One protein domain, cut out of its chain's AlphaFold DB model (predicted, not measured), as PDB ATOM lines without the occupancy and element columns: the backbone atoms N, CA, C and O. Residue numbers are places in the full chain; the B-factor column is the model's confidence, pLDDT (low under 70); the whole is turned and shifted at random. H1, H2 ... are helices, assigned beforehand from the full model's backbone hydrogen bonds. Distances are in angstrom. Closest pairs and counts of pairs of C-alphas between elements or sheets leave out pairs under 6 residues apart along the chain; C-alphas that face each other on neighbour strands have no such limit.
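Overview. This is residues 66 to 161 of the 161 residues of the protein "SLIDE domain-containing protein" of Hepatospora eriocheir (UniProt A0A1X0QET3). One long helix, H6, runs along one side of the domain, and three helices, H4, H3 and H1, form a row that packs on it, meeting it one after another along its length, with H3 in the middle and set at a steep tilt to both H4 and H1. H2 packs on H3 near residue 98, while the small helix H5 sits at the H4 end of the row. The printed part has 96 residues with six named helices, H1 to H6 in chain order, and no named strand. The class is all helix, 67 residues being in named elements. The whole is compact, with a radius of gyration of the C-alphas of 13.2 A, and spans 41 by 31 by 20 A.

Arrangement. The longest helix, H6, residues 138 to 159, touches H3, residues 97 to 107, with its residues 145 to 149 alone. The two are about perpendicular at 82 degrees, and their closest C-alphas, of Leu 100 and Ile 145, are 6.9 A apart. H6 touches H4, residues 113 to 122, with residues 138 to 142 alone, about perpendicular at 75 degrees; the closest C-alphas, of Trp 114 and Ile 138, are 6.3 A apart. With residues 149 to 156 alone it touches H1, residues 66 to 77, the same way at 69 degrees, a steep tilt only just short of about perpendicular; the closest C-alphas, of Ile 74 and Tyr 156, are 7.0 A apart. H3 is the hub, touching four helices. It touches H4 at a steep tilt of 48 degrees, opposite ways, closest at the C-alphas of Tyr 107 and Val 113, 5.2 A apart. It touches H1 at a steep tilt of 46 degrees, opposite ways, closest at Lys 72 and Gln 105, C-alphas 5.4 A apart. It also touches H2, residues 80 to 87, where the C-alphas of Asp 84 and Val 98 are the closest at 6.0 A. H5, residues 131 to 134, touches no helix but is near H4. H1 and H4 are apart. In H1, H2, H3, H4 and H6 every O i to N i+4 pair is within hydrogen-bond range; H5 is too short for such a pair.

Along the chain. H6 measures 31.5 A, from C-alpha 138 at (61.507, 8.344, 293.994) to C-alpha 159 at (53.674, -8.424, 268.448). H1 begins at C-alpha 66, (67.090, -12.477, 284.456), and measures 16.7 A. H3 measures 15.4 A, H4 14.3 A, H2 10.5 A and H5 5.0 A.

Size, cuts and confidence. The C-alphas farthest apart, of Phe 129 and Lys 161, are 41.5 A apart. The printed part has no cut, and no link is long. The mean pLDDT of the printed part is 88.2, with residues 89 to 95 and residue 161 under 70.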
ATOM      1  N   LYS A  66      67.764 -11.925 285.638       94.12
ATOM      2  CA  LYS A  66      67.090 -12.477 284.456       94.12
ATOM      3  C   LYS A  66      65.973 -11.557 283.953       94.12
ATOM      4  O   LYS A  66      65.911 -11.286 282.757       94.12
ATOM      5  N   ASP A  67      65.116 -11.047 284.841       94.81
ATOM      6  CA  ASP A  67      64.049 -10.113 284.449       94.81
ATOM      7  C   ASP A  67      64.601  -8.776 283.930       94.81
ATOM      8  O   ASP A  67      64.078  -8.225 282.958       94.81
ATOM      9  N   ASN A  68      65.685  -8.281 284.530       95.44
ATOM     10  CA  ASN A  68      66.398  -7.096 284.071       95.44
ATOM     11  C   ASN A  68      66.901  -7.285 282.640       95.44
ATOM     12  O   ASN A  68      66.662  -6.428 281.793       95.44
ATOM     13  N   GLU A  69      67.544  -8.416 282.357       95.94
ATOM     14  CA  GLU A  69      68.090  -8.719 281.036       95.94
ATOM     15  C   GLU A  69      66.990  -8.829 279.974       95.94
ATOM     16  O   GLU A  69      67.074  -8.209 278.914       95.94
ATOM     17  N   ILE A  70      65.890  -9.518 280.290       96.25
ATOM     18  CA  ILE A  70      64.698  -9.557 279.429       96.25
ATOM     19  C   ILE A  70      64.185  -8.137 279.168       96.25
ATOM     20  O   ILE A  70      63.905  -7.769 278.029       96.25
ATOM     21  N   THR A  71      64.084  -7.319 280.214       97.31
ATOM     22  CA  THR A  71      63.590  -5.944 280.104       97.31
ATOM     23  C   THR A  71      64.503  -5.083 279.234       97.31
ATOM     24  O   THR A  71      64.004  -4.329 278.399       97.31
ATOM     25  N   LYS A  72      65.827  -5.212 279.367       97.56
ATOM     26  CA  LYS A  72      66.786  -4.521 278.496       97.56
ATOM     27  C   LYS A  72      66.629  -4.930 277.042       97.56
ATOM     28  O   LYS A  72      66.621  -4.049 276.190       97.56
ATOM     29  N   ASN A  73      66.482  -6.225 276.770       96.25
ATOM     30  CA  ASN A  73      66.316  -6.738 275.411       96.25
ATOM     31  C   ASN A  73      65.024  -6.222 274.773       96.25
ATOM     32  O   ASN A  73      65.037  -5.768 273.632       96.25
ATOM     33  N   ILE A  74      63.928  -6.187 275.535       96.44
ATOM     34  CA  ILE A  74      62.667  -5.586 275.085       96.44
ATOM     35  C   ILE A  74      62.867  -4.101 274.767       96.44
ATOM     36  O   ILE A  74      62.495  -3.657 273.683       96.44
ATOM     37  N   LEU A  75      63.488  -3.332 275.664       96.38
ATOM     38  CA  LEU A  75      63.739  -1.903 275.442       96.38
ATOM     39  C   LEU A  75      64.678  -1.646 274.257       96.38
ATOM     40  O   LEU A  75      64.467  -0.692 273.513       96.38
ATOM     41  N   ALA A  76      65.686  -2.494 274.054       96.19
ATOM     42  CA  ALA A  76      66.604  -2.419 272.920       96.19
ATOM     43  C   ALA A  76      65.926  -2.754 271.584       96.19
ATOM     44  O   ALA A  76      66.348  -2.255 270.547       96.19
ATOM     45  N   SER A  77      64.873  -3.575 271.604       95.62
ATOM     46  CA  SER A  77      64.152  -3.973 270.392       95.62
ATOM     47  C   SER A  77      63.303  -2.855 269.778       95.62
ATOM     48  O   SER A  77      62.894  -2.974 268.625       95.62
ATOM     49  N   TYR A  78      63.026  -1.790 270.534       95.31
ATOM     50  CA  TYR A  78      62.248  -0.648 270.073       95.31
ATOM     51  C   TYR A  78      63.150   0.563 269.852       95.31
ATOM     52  O   TYR A  78      63.959   0.922 270.711       95.31
ATOM     53  N   THR A  79      62.961   1.237 268.725       95.50
ATOM     54  CA  THR A  79      63.461   2.593 268.477       95.50
ATOM     55  C   THR A  79      62.743   3.611 269.366       95.50
ATOM     56  O   THR A  79      61.683   3.335 269.927       95.50
ATOM     57  N   ASP A  80      63.305   4.814 269.495       93.50
ATOM     58  CA  ASP A  80      62.675   5.895 270.268       93.50
ATOM     59  C   ASP A  80      61.301   6.288 269.705       93.50
ATOM     60  O   ASP A  80      60.372   6.520 270.473       93.50
ATOM     61  N   ILE A  81      61.149   6.265 268.376       92.69
ATOM     62  CA  ILE A  81      59.884   6.553 267.685       92.69
ATOM     63  C   ILE A  81      58.838   5.470 267.983       92.69
ATOM     64  O   ILE A  81      57.683   5.783 268.270       92.69
ATOM     65  N   GLU A  82      59.225   4.191 267.952       93.25
ATOM     66  CA  GLU A  82      58.315   3.094 268.305       93.25
ATOM     67  C   GLU A  82      57.902   3.160 269.779       93.25
ATOM     68  O   GLU A  82      56.722   2.995 270.088       93.25
ATOM     69  N   LEU A  83      58.848   3.430 270.690       92.88
ATOM     70  CA  LEU A  83      58.540   3.609 272.111       92.88
ATOM     71  C   LEU A  83      57.543   4.747 272.316       92.88
ATOM     72  O   LEU A  83      56.555   4.561 273.025       92.88
ATOM     73  N   ASP A  84      57.775   5.897 271.685       90.12
ATOM     74  CA  ASP A  84      56.873   7.040 271.792       90.12
ATOM     75  C   ASP A  84      55.478   6.698 271.260       90.12
ATOM     76  O   ASP A  84      54.486   6.905 271.951       90.12
ATOM     77  N   SER A  85      55.384   6.050 270.094       89.38
ATOM     78  CA  SER A  85      54.107   5.615 269.515       89.38
ATOM     79  C   SER A  85      53.335   4.632 270.399       89.38
ATOM     80  O   SER A  85      52.107   4.693 270.440       89.38
ATOM     81  N   ILE A  86      54.016   3.711 271.085       89.56
ATOM     82  CA  ILE A  86      53.370   2.716 271.959       89.56
ATOM     83  C   ILE A  86      52.873   3.366 273.258       89.56
ATOM     84  O   ILE A  86      51.843   2.964 273.812       89.56
ATOM     85  N   LEU A  87      53.619   4.346 273.766       88.38
ATOM     86  CA  LEU A  87      53.362   4.996 275.051       88.38
ATOM     87  C   LEU A  87      52.470   6.244 274.917       88.38
ATOM     88  O   LEU A  87      51.830   6.645 275.895       88.38
ATOM     89  N   MET A  88      52.366   6.816 273.714       78.06
ATOM     90  CA  MET A  88      51.529   7.970 273.394       78.06
ATOM     91  C   MET A  88      50.065   7.754 273.808       78.06
ATOM     92  O   MET A  88      49.483   6.676 273.671       78.06
ATOM     93  N   GLY A  89      49.449   8.809 274.348       63.00
ATOM     94  CA  GLY A  89      48.031   8.831 274.730       63.00
ATOM     95  C   GLY A  89      47.673   8.083 276.020       63.00
ATOM     96  O   GLY A  89      46.544   8.204 276.496       63.00
ATOM     97  N   ARG A  90      48.610   7.348 276.631       61.94
ATOM     98  CA  ARG A  90      48.349   6.563 277.853       61.94
ATOM     99  C   ARG A  90      48.928   7.180 279.121       61.94
ATOM    100  O   ARG A  90      48.614   6.726 280.221       61.94
ATOM    101  N   THR A  91      49.716   8.242 278.988       60.31
ATOM    102  CA  THR A  91      50.461   8.834 280.096       60.31
ATOM    103  C   THR A  91      50.493  10.362 280.017       60.31
ATOM    104  O   THR A  91      51.323  10.962 279.345       60.31
ATOM    105  N   LYS A  92      49.577  11.011 280.748       60.00
ATOM    106  CA  LYS A  92      49.428  12.481 280.782       60.00
ATOM    107  C   LYS A  92      50.437  13.220 281.675       60.00
ATOM    108  O   LYS A  92      50.442  14.443 281.677       60.00
ATOM    109  N   TYR A  93      51.227  12.503 282.477       60.00
ATOM    110  CA  TYR A  93      51.911  13.094 283.638       60.00
ATOM    111  C   TYR A  93      53.378  13.454 283.426       60.00
ATOM    112  O   TYR A  93      53.888  14.324 284.117       60.00
ATOM    113  N   TYR A  94      54.054  12.792 282.495       64.75
ATOM    114  CA  TYR A  94      55.429  13.118 282.133       64.75
ATOM    115  C   TYR A  94      55.448  13.371 280.626       64.75
ATOM    116  O   TYR A  94      54.665  12.774 279.899       64.75
ATOM    117  N   SER A  95      56.276  14.274 280.131       65.06
ATOM    118  CA  SER A  95      56.467  14.467 278.684       65.06
ATOM    119  C   SER A  95      57.546  13.532 278.126       65.06
ATOM    120  O   SER A  95      57.547  13.222 276.942       65.06
ATOM    121  N   ASN A  96      58.420  13.007 278.992       78.06
ATOM    122  CA  ASN A  96      59.680  12.371 278.605       78.06
ATOM    123  C   ASN A  96      59.697  10.842 278.832       78.06
ATOM    124  O   ASN A  96      60.625  10.301 279.435       78.06
ATOM    125  N   HIS A  97      58.669  10.113 278.380       86.19
ATOM    126  CA  HIS A  97      58.533   8.658 278.622       86.19
ATOM    127  C   HIS A  97      59.655   7.834 278.011       86.19
ATOM    128  O   HIS A  97      60.205   6.951 278.671       86.19
ATOM    129  N   VAL A  98      60.011   8.151 276.766       90.31
ATOM    130  CA  VAL A  98      61.101   7.491 276.041       90.31
ATOM    131  C   VAL A  98      62.405   7.645 276.816       90.31
ATOM    132  O   VAL A  98      63.091   6.662 277.090       90.31
ATOM    133  N   LEU A  99      62.701   8.864 277.271       90.31
ATOM    134  CA  LEU A  99      63.898   9.154 278.050       90.31
ATOM    135  C   LEU A  99      63.943   8.360 279.361       90.31
ATOM    136  O   LEU A  99      64.980   7.791 279.705       90.31
ATOM    137  N   LEU A 100      62.821   8.267 280.077       91.31
ATOM    138  CA  LEU A 100      62.723   7.466 281.299       91.31
ATOM    139  C   LEU A 100      62.961   5.977 281.024       91.31
ATOM    140  O   LEU A 100      63.683   5.328 281.783       91.31
ATOM    141  N   CYS A 101      62.426   5.442 279.924       94.19
ATOM    142  CA  CYS A 101      62.712   4.082 279.471       94.19
ATOM    143  C   CYS A 101      64.206   3.885 279.170       94.19
ATOM    144  O   CYS A 101      64.779   2.881 279.596       94.19
ATOM    145  N   ARG A 102      64.868   4.848 278.516       95.12
ATOM    146  CA  ARG A 102      66.311   4.789 278.220       95.12
ATOM    147  C   ARG A 102      67.180   4.899 279.467       95.12
ATOM    148  O   ARG A 102      68.140   4.143 279.612       95.12
ATOM    149  N   PHE A 103      66.842   5.779 280.407       95.19
ATOM    150  CA  PHE A 103      67.536   5.834 281.694       95.19
ATOM    151  C   PHE A 103      67.342   4.553 282.492       95.19
ATOM    152  O   PHE A 103      68.311   4.049 283.059       95.19
ATOM    153  N   TYR A 104      66.132   3.995 282.502       96.75
ATOM    154  CA  TYR A 104      65.894   2.714 283.149       96.75
ATOM    155  C   TYR A 104      66.733   1.612 282.504       96.75
ATOM    156  O   TYR A 104      67.503   0.978 283.212       96.75
ATOM    157  N   GLN A 105      66.706   1.464 281.175       97.19
ATOM    158  CA  GLN A 105      67.540   0.503 280.441       97.19
ATOM    159  C   GLN A 105      69.026   0.608 280.818       97.19
ATOM    160  O   GLN A 105      69.681  -0.408 281.047       97.19
ATOM    161  N   LYS A 106      69.546   1.837 280.911       96.25
ATOM    162  CA  LYS A 106      70.949   2.109 281.243       96.25
ATOM    163  C   LYS A 106      71.314   1.736 282.681       96.25
ATOM    164  O   LYS A 106      72.433   1.298 282.923       96.25
ATOM    165  N   TYR A 107      70.410   1.956 283.634       96.12
ATOM    166  CA  TYR A 107      70.709   1.850 285.066       96.12
ATOM    167  C   TYR A 107      70.044   0.659 285.766       96.12
ATOM    168  O   TYR A 107      70.222   0.522 286.968       96.12
ATOM    169  N   ILE A 108      69.292  -0.193 285.064       95.31
ATOM    170  CA  ILE A 108      68.449  -1.250 285.656       95.31
ATOM    171  C   ILE A 108      69.193  -2.231 286.584       95.31
ATOM    172  O   ILE A 108      68.596  -2.755 287.524       95.31
ATOM    173  N   ASP A 109      70.492  -2.452 286.367       91.38
ATOM    174  CA  ASP A 109      71.311  -3.332 287.218       91.38
ATOM    175  C   ASP A 109      71.929  -2.623 288.422       91.38
ATOM    176  O   ASP A 109      72.518  -3.262 289.294       91.38
ATOM    177  N   ASP A 110      71.807  -1.301 288.485       90.56
ATOM    178  CA  ASP A 110      72.331  -0.521 289.586       90.56
ATOM    179  C   ASP A 110      71.425  -0.668 290.821       90.56
ATOM    180  O   ASP A 110      70.219  -0.408 290.739       90.56
ATOM    181  N   PRO A 111      71.959  -1.019 292.004       87.12
ATOM    182  CA  PRO A 111      71.154  -1.098 293.225       87.12
ATOM    183  C   PRO A 111      70.475   0.223 293.605       87.12
ATOM    184  O   PRO A 111      69.457   0.221 294.296       87.12
ATOM    185  N   TYR A 112      71.012   1.348 293.130       90.00
ATOM    186  CA  TYR A 112      70.493   2.695 293.328       90.00
ATOM    187  C   TYR A 112      69.869   3.270 292.047       90.00
ATOM    188  O   TYR A 112      69.784   4.494 291.908       90.00
ATOM    189  N   VAL A 113      69.394   2.410 291.134       93.44
ATOM    190  CA  VAL A 113      68.767   2.759 289.845       93.44
ATOM    191  C   VAL A 113      67.853   3.981 289.932       93.44
ATOM    192  O   VAL A 113      68.020   4.934 289.177       93.44
ATOM    193  N   TRP A 114      66.938   4.025 290.900       94.00
ATOM    194  CA  TRP A 114      65.960   5.109 290.996       94.00
ATOM    195  C   TRP A 114      66.572   6.449 291.416       94.00
ATOM    196  O   TRP A 114      66.164   7.493 290.911       94.00
ATOM    197  N   ASN A 115      67.585   6.424 292.287       93.62
ATOM    198  CA  ASN A 115      68.338   7.624 292.654       93.62
ATOM    199  C   ASN A 115      69.126   8.151 291.455       93.62
ATOM    200  O   ASN A 115      69.133   9.356 291.211       93.62
ATOM    201  N   LYS A 116      69.753   7.255 290.680       94.31
ATOM    202  CA  LYS A 116      70.482   7.626 289.461       94.31
ATOM    203  C   LYS A 116      69.559   8.218 288.406       94.31
ATOM    204  O   LYS A 116      69.886   9.260 287.847       94.31
ATOM    205  N   ILE A 117      68.399   7.600 288.178       93.56
ATOM    206  CA  ILE A 117      67.388   8.110 287.248       93.56
ATOM    207  C   ILE A 117      66.926   9.496 287.690       93.56
ATOM    208  O   ILE A 117      67.004  10.420 286.888       93.56
ATOM    209  N   LYS A 118      66.519   9.672 288.955       90.62
ATOM    210  CA  LYS A 118      66.072  10.976 289.462       90.62
ATOM    211  C   LYS A 118      67.168  12.033 289.330       90.62
ATOM    212  O   LYS A 118      66.927  13.083 288.756       90.62
ATOM    213  N   THR A 119      68.381  11.739 289.790       91.62
ATOM    214  CA  THR A 119      69.515  12.676 289.701       91.62
ATOM    215  C   THR A 119      69.802  13.067 288.256       91.62
ATOM    216  O   THR A 119      69.991  14.243 287.960       91.62
ATOM    217  N   ARG A 120      69.802  12.096 287.334       91.06
ATOM    218  CA  ARG A 120      70.056  12.373 285.920       91.06
ATOM    219  C   ARG A 120      68.947  13.215 285.305       91.06
ATOM    220  O   ARG A 120      69.257  14.121 284.548       91.06
ATOM    221  N   LEU A 121      67.700  12.911 285.638       87.50
ATOM    222  CA  LEU A 121      66.510  13.589 285.146       87.50
ATOM    223  C   LEU A 121      66.445  15.057 285.589       87.50
ATOM    224  O   LEU A 121      66.079  15.907 284.789       87.50
ATOM    225  N   LEU A 122      66.837  15.354 286.833       86.88
ATOM    226  CA  LEU A 122      66.905  16.724 287.357       86.88
ATOM    227  C   LEU A 122      68.115  17.517 286.838       86.88
ATOM    228  O   LEU A 122      68.129  18.737 286.935       86.88
ATOM    229  N   GLY A 123      69.138  16.832 286.321       87.00
ATOM    230  CA  GLY A 123      70.341  17.448 285.759       87.00
ATOM    231  C   GLY A 123      70.269  17.705 284.252       87.00
ATOM    232  O   GLY A 123      71.320  17.762 283.619       87.00
ATOM    233  N   LEU A 124      69.072  17.754 283.663       87.38
ATOM    234  CA  LEU A 124      68.868  18.088 282.252       87.38
ATOM    235  C   LEU A 124      68.371  19.526 282.138       87.38
ATOM    236  O   LEU A 124      67.478  19.929 282.880       87.38
ATOM    237  N   ASP A 125      68.887  20.272 281.168       84.38
ATOM    238  CA  ASP A 125      68.489  21.672 280.990       84.38
ATOM    239  C   ASP A 125      67.003  21.804 280.612       84.38
ATOM    240  O   ASP A 125      66.298  22.702 281.067       84.38
ATOM    241  N   GLU A 126      66.485  20.842 279.846       80.69
ATOM    242  CA  GLU A 126      65.081  20.778 279.420       80.69
ATOM    243  C   GLU A 126      64.086  20.540 280.570       80.69
ATOM    244  O   GLU A 126      62.895  20.806 280.412       80.69
ATOM    245  N   THR A 127      64.547  20.074 281.736       78.50
ATOM    246  CA  THR A 127      63.690  19.813 282.904       78.50
ATOM    247  C   THR A 127      63.760  20.912 283.963       78.50
ATOM    248  O   THR A 127      63.058  20.826 284.971       78.50
ATOM    249  N   ILE A 128      64.544  21.977 283.748       79.88
ATOM    250  CA  ILE A 128      64.724  23.079 284.713       79.88
ATOM    251  C   ILE A 128      63.381  23.709 285.119       79.88
ATOM    252  O   ILE A 128      63.183  24.027 286.290       79.88
ATOM    253  N   PHE A 129      62.435  23.832 284.183       80.50
ATOM    254  CA  PHE A 129      61.117  24.429 284.434       80.50
ATOM    255  C   PHE A 129      59.997  23.406 284.680       80.50
ATOM    256  O   PHE A 129      58.851  23.795 284.913       80.50
ATOM    257  N   ASP A 130      60.296  22.105 284.669       80.06
ATOM    258  CA  ASP A 130      59.303  21.055 284.911       80.06
ATOM    259  C   ASP A 130      59.076  20.853 286.417       80.06
ATOM    260  O   ASP A 130      59.510  19.879 287.036       80.06
ATOM    261  N   TYR A 131      58.391  21.810 287.045       80.12
ATOM    262  CA  TYR A 131      58.122  21.789 288.487       80.12
ATOM    263  C   TYR A 131      57.372  20.521 288.937       80.12
ATOM    264  O   TYR A 131      57.565  20.027 290.054       80.12
ATOM    265  N   TYR A 132      56.542  19.950 288.058       81.62
ATOM    266  CA  TYR A 132      55.876  18.680 288.326       81.62
ATOM    267  C   TYR A 132      56.909  17.571 288.532       81.62
ATOM    268  O   TYR A 132      56.811  16.843 289.512       81.62
ATOM    269  N   LEU A 133      57.927  17.476 287.680       79.50
ATOM    270  CA  LEU A 133      59.018  16.508 287.801       79.50
ATOM    271  C   LEU A 133      59.850  16.691 289.073       79.50
ATOM    272  O   LEU A 133      60.132  15.713 289.772       79.50
ATOM    273  N   HIS A 134      60.208  17.937 289.397       80.31
ATOM    274  CA  HIS A 134      61.027  18.273 290.573       80.31
ATOM    275  C   HIS A 134      60.359  17.864 291.891       80.31
ATOM    276  O   HIS A 134      61.035  17.434 292.828       80.31
ATOM    277  N   THR A 135      59.028  17.929 291.954       85.38
ATOM    278  CA  THR A 135      58.251  17.580 293.155       85.38
ATOM    279  C   THR A 135      58.008  16.078 293.327       85.38
ATOM    280  O   THR A 135      57.555  15.654 294.392       85.38
ATOM    281  N   ARG A 136      58.342  15.238 292.335       87.19
ATOM    282  CA  ARG A 136      58.071  13.793 292.400       87.19
ATOM    283  C   ARG A 136      59.053  13.063 293.298       87.19
ATOM    284  O   ARG A 136      60.281  13.195 293.219       87.19
ATOM    285  N   SER A 137      58.496  12.224 294.153       91.12
ATOM    286  CA  SER A 137      59.254  11.283 294.961       91.12
ATOM    287  C   SER A 137      59.845  10.162 294.101       91.12
ATOM    288  O   SER A 137      59.389   9.855 292.998       91.12
ATOM    289  N   ILE A 138      60.876   9.506 294.634       91.62
ATOM    290  CA  ILE A 138      61.507   8.344 293.994       91.62
ATOM    291  C   ILE A 138      60.489   7.213 293.772       91.62
ATOM    292  O   ILE A 138      60.533   6.532 292.750       91.62
ATOM    293  N   SER A 139      59.555   7.025 294.709       91.81
ATOM    294  CA  SER A 139      58.525   5.989 294.624       91.81
ATOM    295  C   SER A 139      57.508   6.270 293.519       91.81
ATOM    296  O   SER A 139      57.098   5.339 292.828       91.81
ATOM    297  N   GLU A 140      57.130   7.531 293.301       90.56
ATOM    298  CA  GLU A 140      56.259   7.921 292.187       90.56
ATOM    299  C   GLU A 140      56.936   7.697 290.837       90.56
ATOM    300  O   GLU A 140      56.326   7.099 289.953       90.56
ATOM    301  N   ILE A 141      58.206   8.098 290.697       89.56
ATOM    302  CA  ILE A 141      58.998   7.857 289.482       89.56
ATOM    303  C   ILE A 141      59.135   6.348 289.226       89.56
ATOM    304  O   ILE A 141      58.902   5.884 288.111       89.56
ATOM    305  N   SER A 142      59.456   5.563 290.258       93.12
ATOM    306  CA  SER A 142      59.591   4.106 290.155       93.12
ATOM    307  C   SER A 142      58.285   3.428 289.734       93.12
ATOM    308  O   SER A 142      58.281   2.631 288.795       93.12
ATOM    309  N   ARG A 143      57.159   3.776 290.372       92.31
ATOM    310  CA  ARG A 143      55.829   3.259 290.010       92.31
ATOM    311  C   ARG A 143      55.484   3.603 288.569       92.31
ATOM    312  O   ARG A 143      54.961   2.768 287.836       92.31
ATOM    313  N   TYR A 144      55.783   4.833 288.179       90.75
ATOM    314  CA  TYR A 144      55.513   5.325 286.847       90.75
ATOM    315  C   TYR A 144      56.290   4.548 285.774       90.75
ATOM    316  O   TYR A 144      55.683   3.993 284.859       90.75
ATOM    317  N   ILE A 145      57.609   4.414 285.937       92.62
ATOM    318  CA  ILE A 145      58.456   3.611 285.044       92.62
ATOM    319  C   ILE A 145      57.999   2.148 285.036       92.62
ATOM    320  O   ILE A 145      57.893   1.550 283.970       92.62
ATOM    321  N   GLY A 146      57.652   1.579 286.194       93.62
ATOM    322  CA  GLY A 146      57.121   0.217 286.288       93.62
ATOM    323  C   GLY A 146      55.875  -0.005 285.425       93.62
ATOM    324  O   GLY A 146      55.771  -1.027 284.742       93.62
ATOM    325  N   ASN A 147      54.967   0.975 285.379       92.00
ATOM    326  CA  ASN A 147      53.796   0.928 284.502       92.00
ATOM    327  C   ASN A 147      54.192   0.949 283.017       92.00
ATOM    328  O   ASN A 147      53.676   0.133 282.251       92.00
ATOM    329  N   LEU A 148      55.138   1.813 282.622       92.38
ATOM    330  CA  LEU A 148      55.656   1.861 281.246       92.38
ATOM    331  C   LEU A 148      56.240   0.508 280.824       92.38
ATOM    332  O   LEU A 148      55.886  -0.030 279.777       92.38
ATOM    333  N   ILE A 149      57.093  -0.083 281.665       95.00
ATOM    334  CA  ILE A 149      57.728  -1.376 281.382       95.00
ATOM    335  C   ILE A 149      56.695  -2.497 281.281       95.00
ATOM    336  O   ILE A 149      56.783  -3.321 280.374       95.00
ATOM    337  N   SER A 150      55.697  -2.528 282.165       93.75
ATOM    338  CA  SER A 150      54.614  -3.517 282.105       93.75
ATOM    339  C   SER A 150      53.843  -3.438 280.782       93.75
ATOM    340  O   SER A 150      53.599  -4.457 280.128       93.75
ATOM    341  N   MET A 151      53.530  -2.220 280.332       91.75
ATOM    342  CA  MET A 151      52.876  -1.989 279.044       91.75
ATOM    343  C   MET A 151      53.735  -2.462 277.870       91.75
ATOM    344  O   MET A 151      53.227  -3.157 276.990       91.75
ATOM    345  N   LEU A 152      55.031  -2.147 277.882       94.00
ATOM    346  CA  LEU A 152      55.969  -2.566 276.840       94.00
ATOM    347  C   LEU A 152      56.148  -4.087 276.806       94.00
ATOM    348  O   LEU A 152      56.091  -4.674 275.730       94.00
ATOM    349  N   LYS A 153      56.280  -4.749 277.965       94.38
ATOM    350  CA  LYS A 153      56.342  -6.219 278.057       94.38
ATOM    351  C   LYS A 153      55.092  -6.865 277.454       94.38
ATOM    352  O   LYS A 153      55.199  -7.805 276.665       94.38
ATOM    353  N   LYS A 154      53.906  -6.333 277.772       93.75
ATOM    354  CA  LYS A 154      52.636  -6.800 277.201       93.75
ATOM    355  C   LYS A 154      52.607  -6.612 275.683       93.75
ATOM    356  O   LYS A 154      52.309  -7.565 274.968       93.75
ATOM    357  N   HIS A 155      52.958  -5.426 275.196       93.81
ATOM    358  CA  HIS A 155      52.998  -5.127 273.765       93.81
ATOM    359  C   HIS A 155      53.978  -6.037 273.005       93.81
ATOM    360  O   HIS A 155      53.612  -6.626 271.988       93.81
ATOM    361  N   TYR A 156      55.191  -6.224 273.530       93.94
ATOM    362  CA  TYR A 156      56.202  -7.116 272.961       93.94
ATOM    363  C   TYR A 156      55.682  -8.551 272.822       93.94
ATOM    364  O   TYR A 156      55.764  -9.143 271.748       93.94
ATOM    365  N   SER A 157      55.040  -9.078 273.871       92.81
ATOM    366  CA  SER A 157      54.480 -10.438 273.862       92.81
ATOM    367  C   SER A 157      53.374 -10.671 272.821       92.81
ATOM    368  O   SER A 157      53.165 -11.811 272.409       92.81
ATOM    369  N   MET A 158      52.665  -9.613 272.411       90.81
ATOM    370  CA  MET A 158      51.585  -9.675 271.420       90.81
ATOM    371  C   MET A 158      52.089  -9.542 269.981       90.81
ATOM    372  O   MET A 158      51.437 -10.030 269.067       90.81
ATOM    373  N   THR A 159      53.219  -8.860 269.778       87.81
ATOM    374  CA  THR A 159      53.674  -8.424 268.448       87.81
ATOM    375  C   THR A 159      54.912  -9.152 267.929       87.81
ATOM    376  O   THR A 159      55.115  -9.181 266.720       87.81
ATOM    377  N   ARG A 160      55.758  -9.715 268.803       73.62
ATOM    378  CA  ARG A 160      57.092 -10.226 268.433       73.62
ATOM    379  C   ARG A 160      57.430 -11.565 269.106       73.62
ATOM    380  O   ARG A 160      58.452 -11.675 269.782       73.62
ATOM    381  N   LYS A 161      56.548 -12.559 268.960       56.25
ATOM    382  CA  LYS A 161      56.821 -13.950 269.364       56.25
ATOM    383  C   LYS A 161      57.536 -14.730 268.273       56.25
ATOM    384  O   LYS A 161      57.123 -14.578 267.104       56.25
TER     385      LYS A 161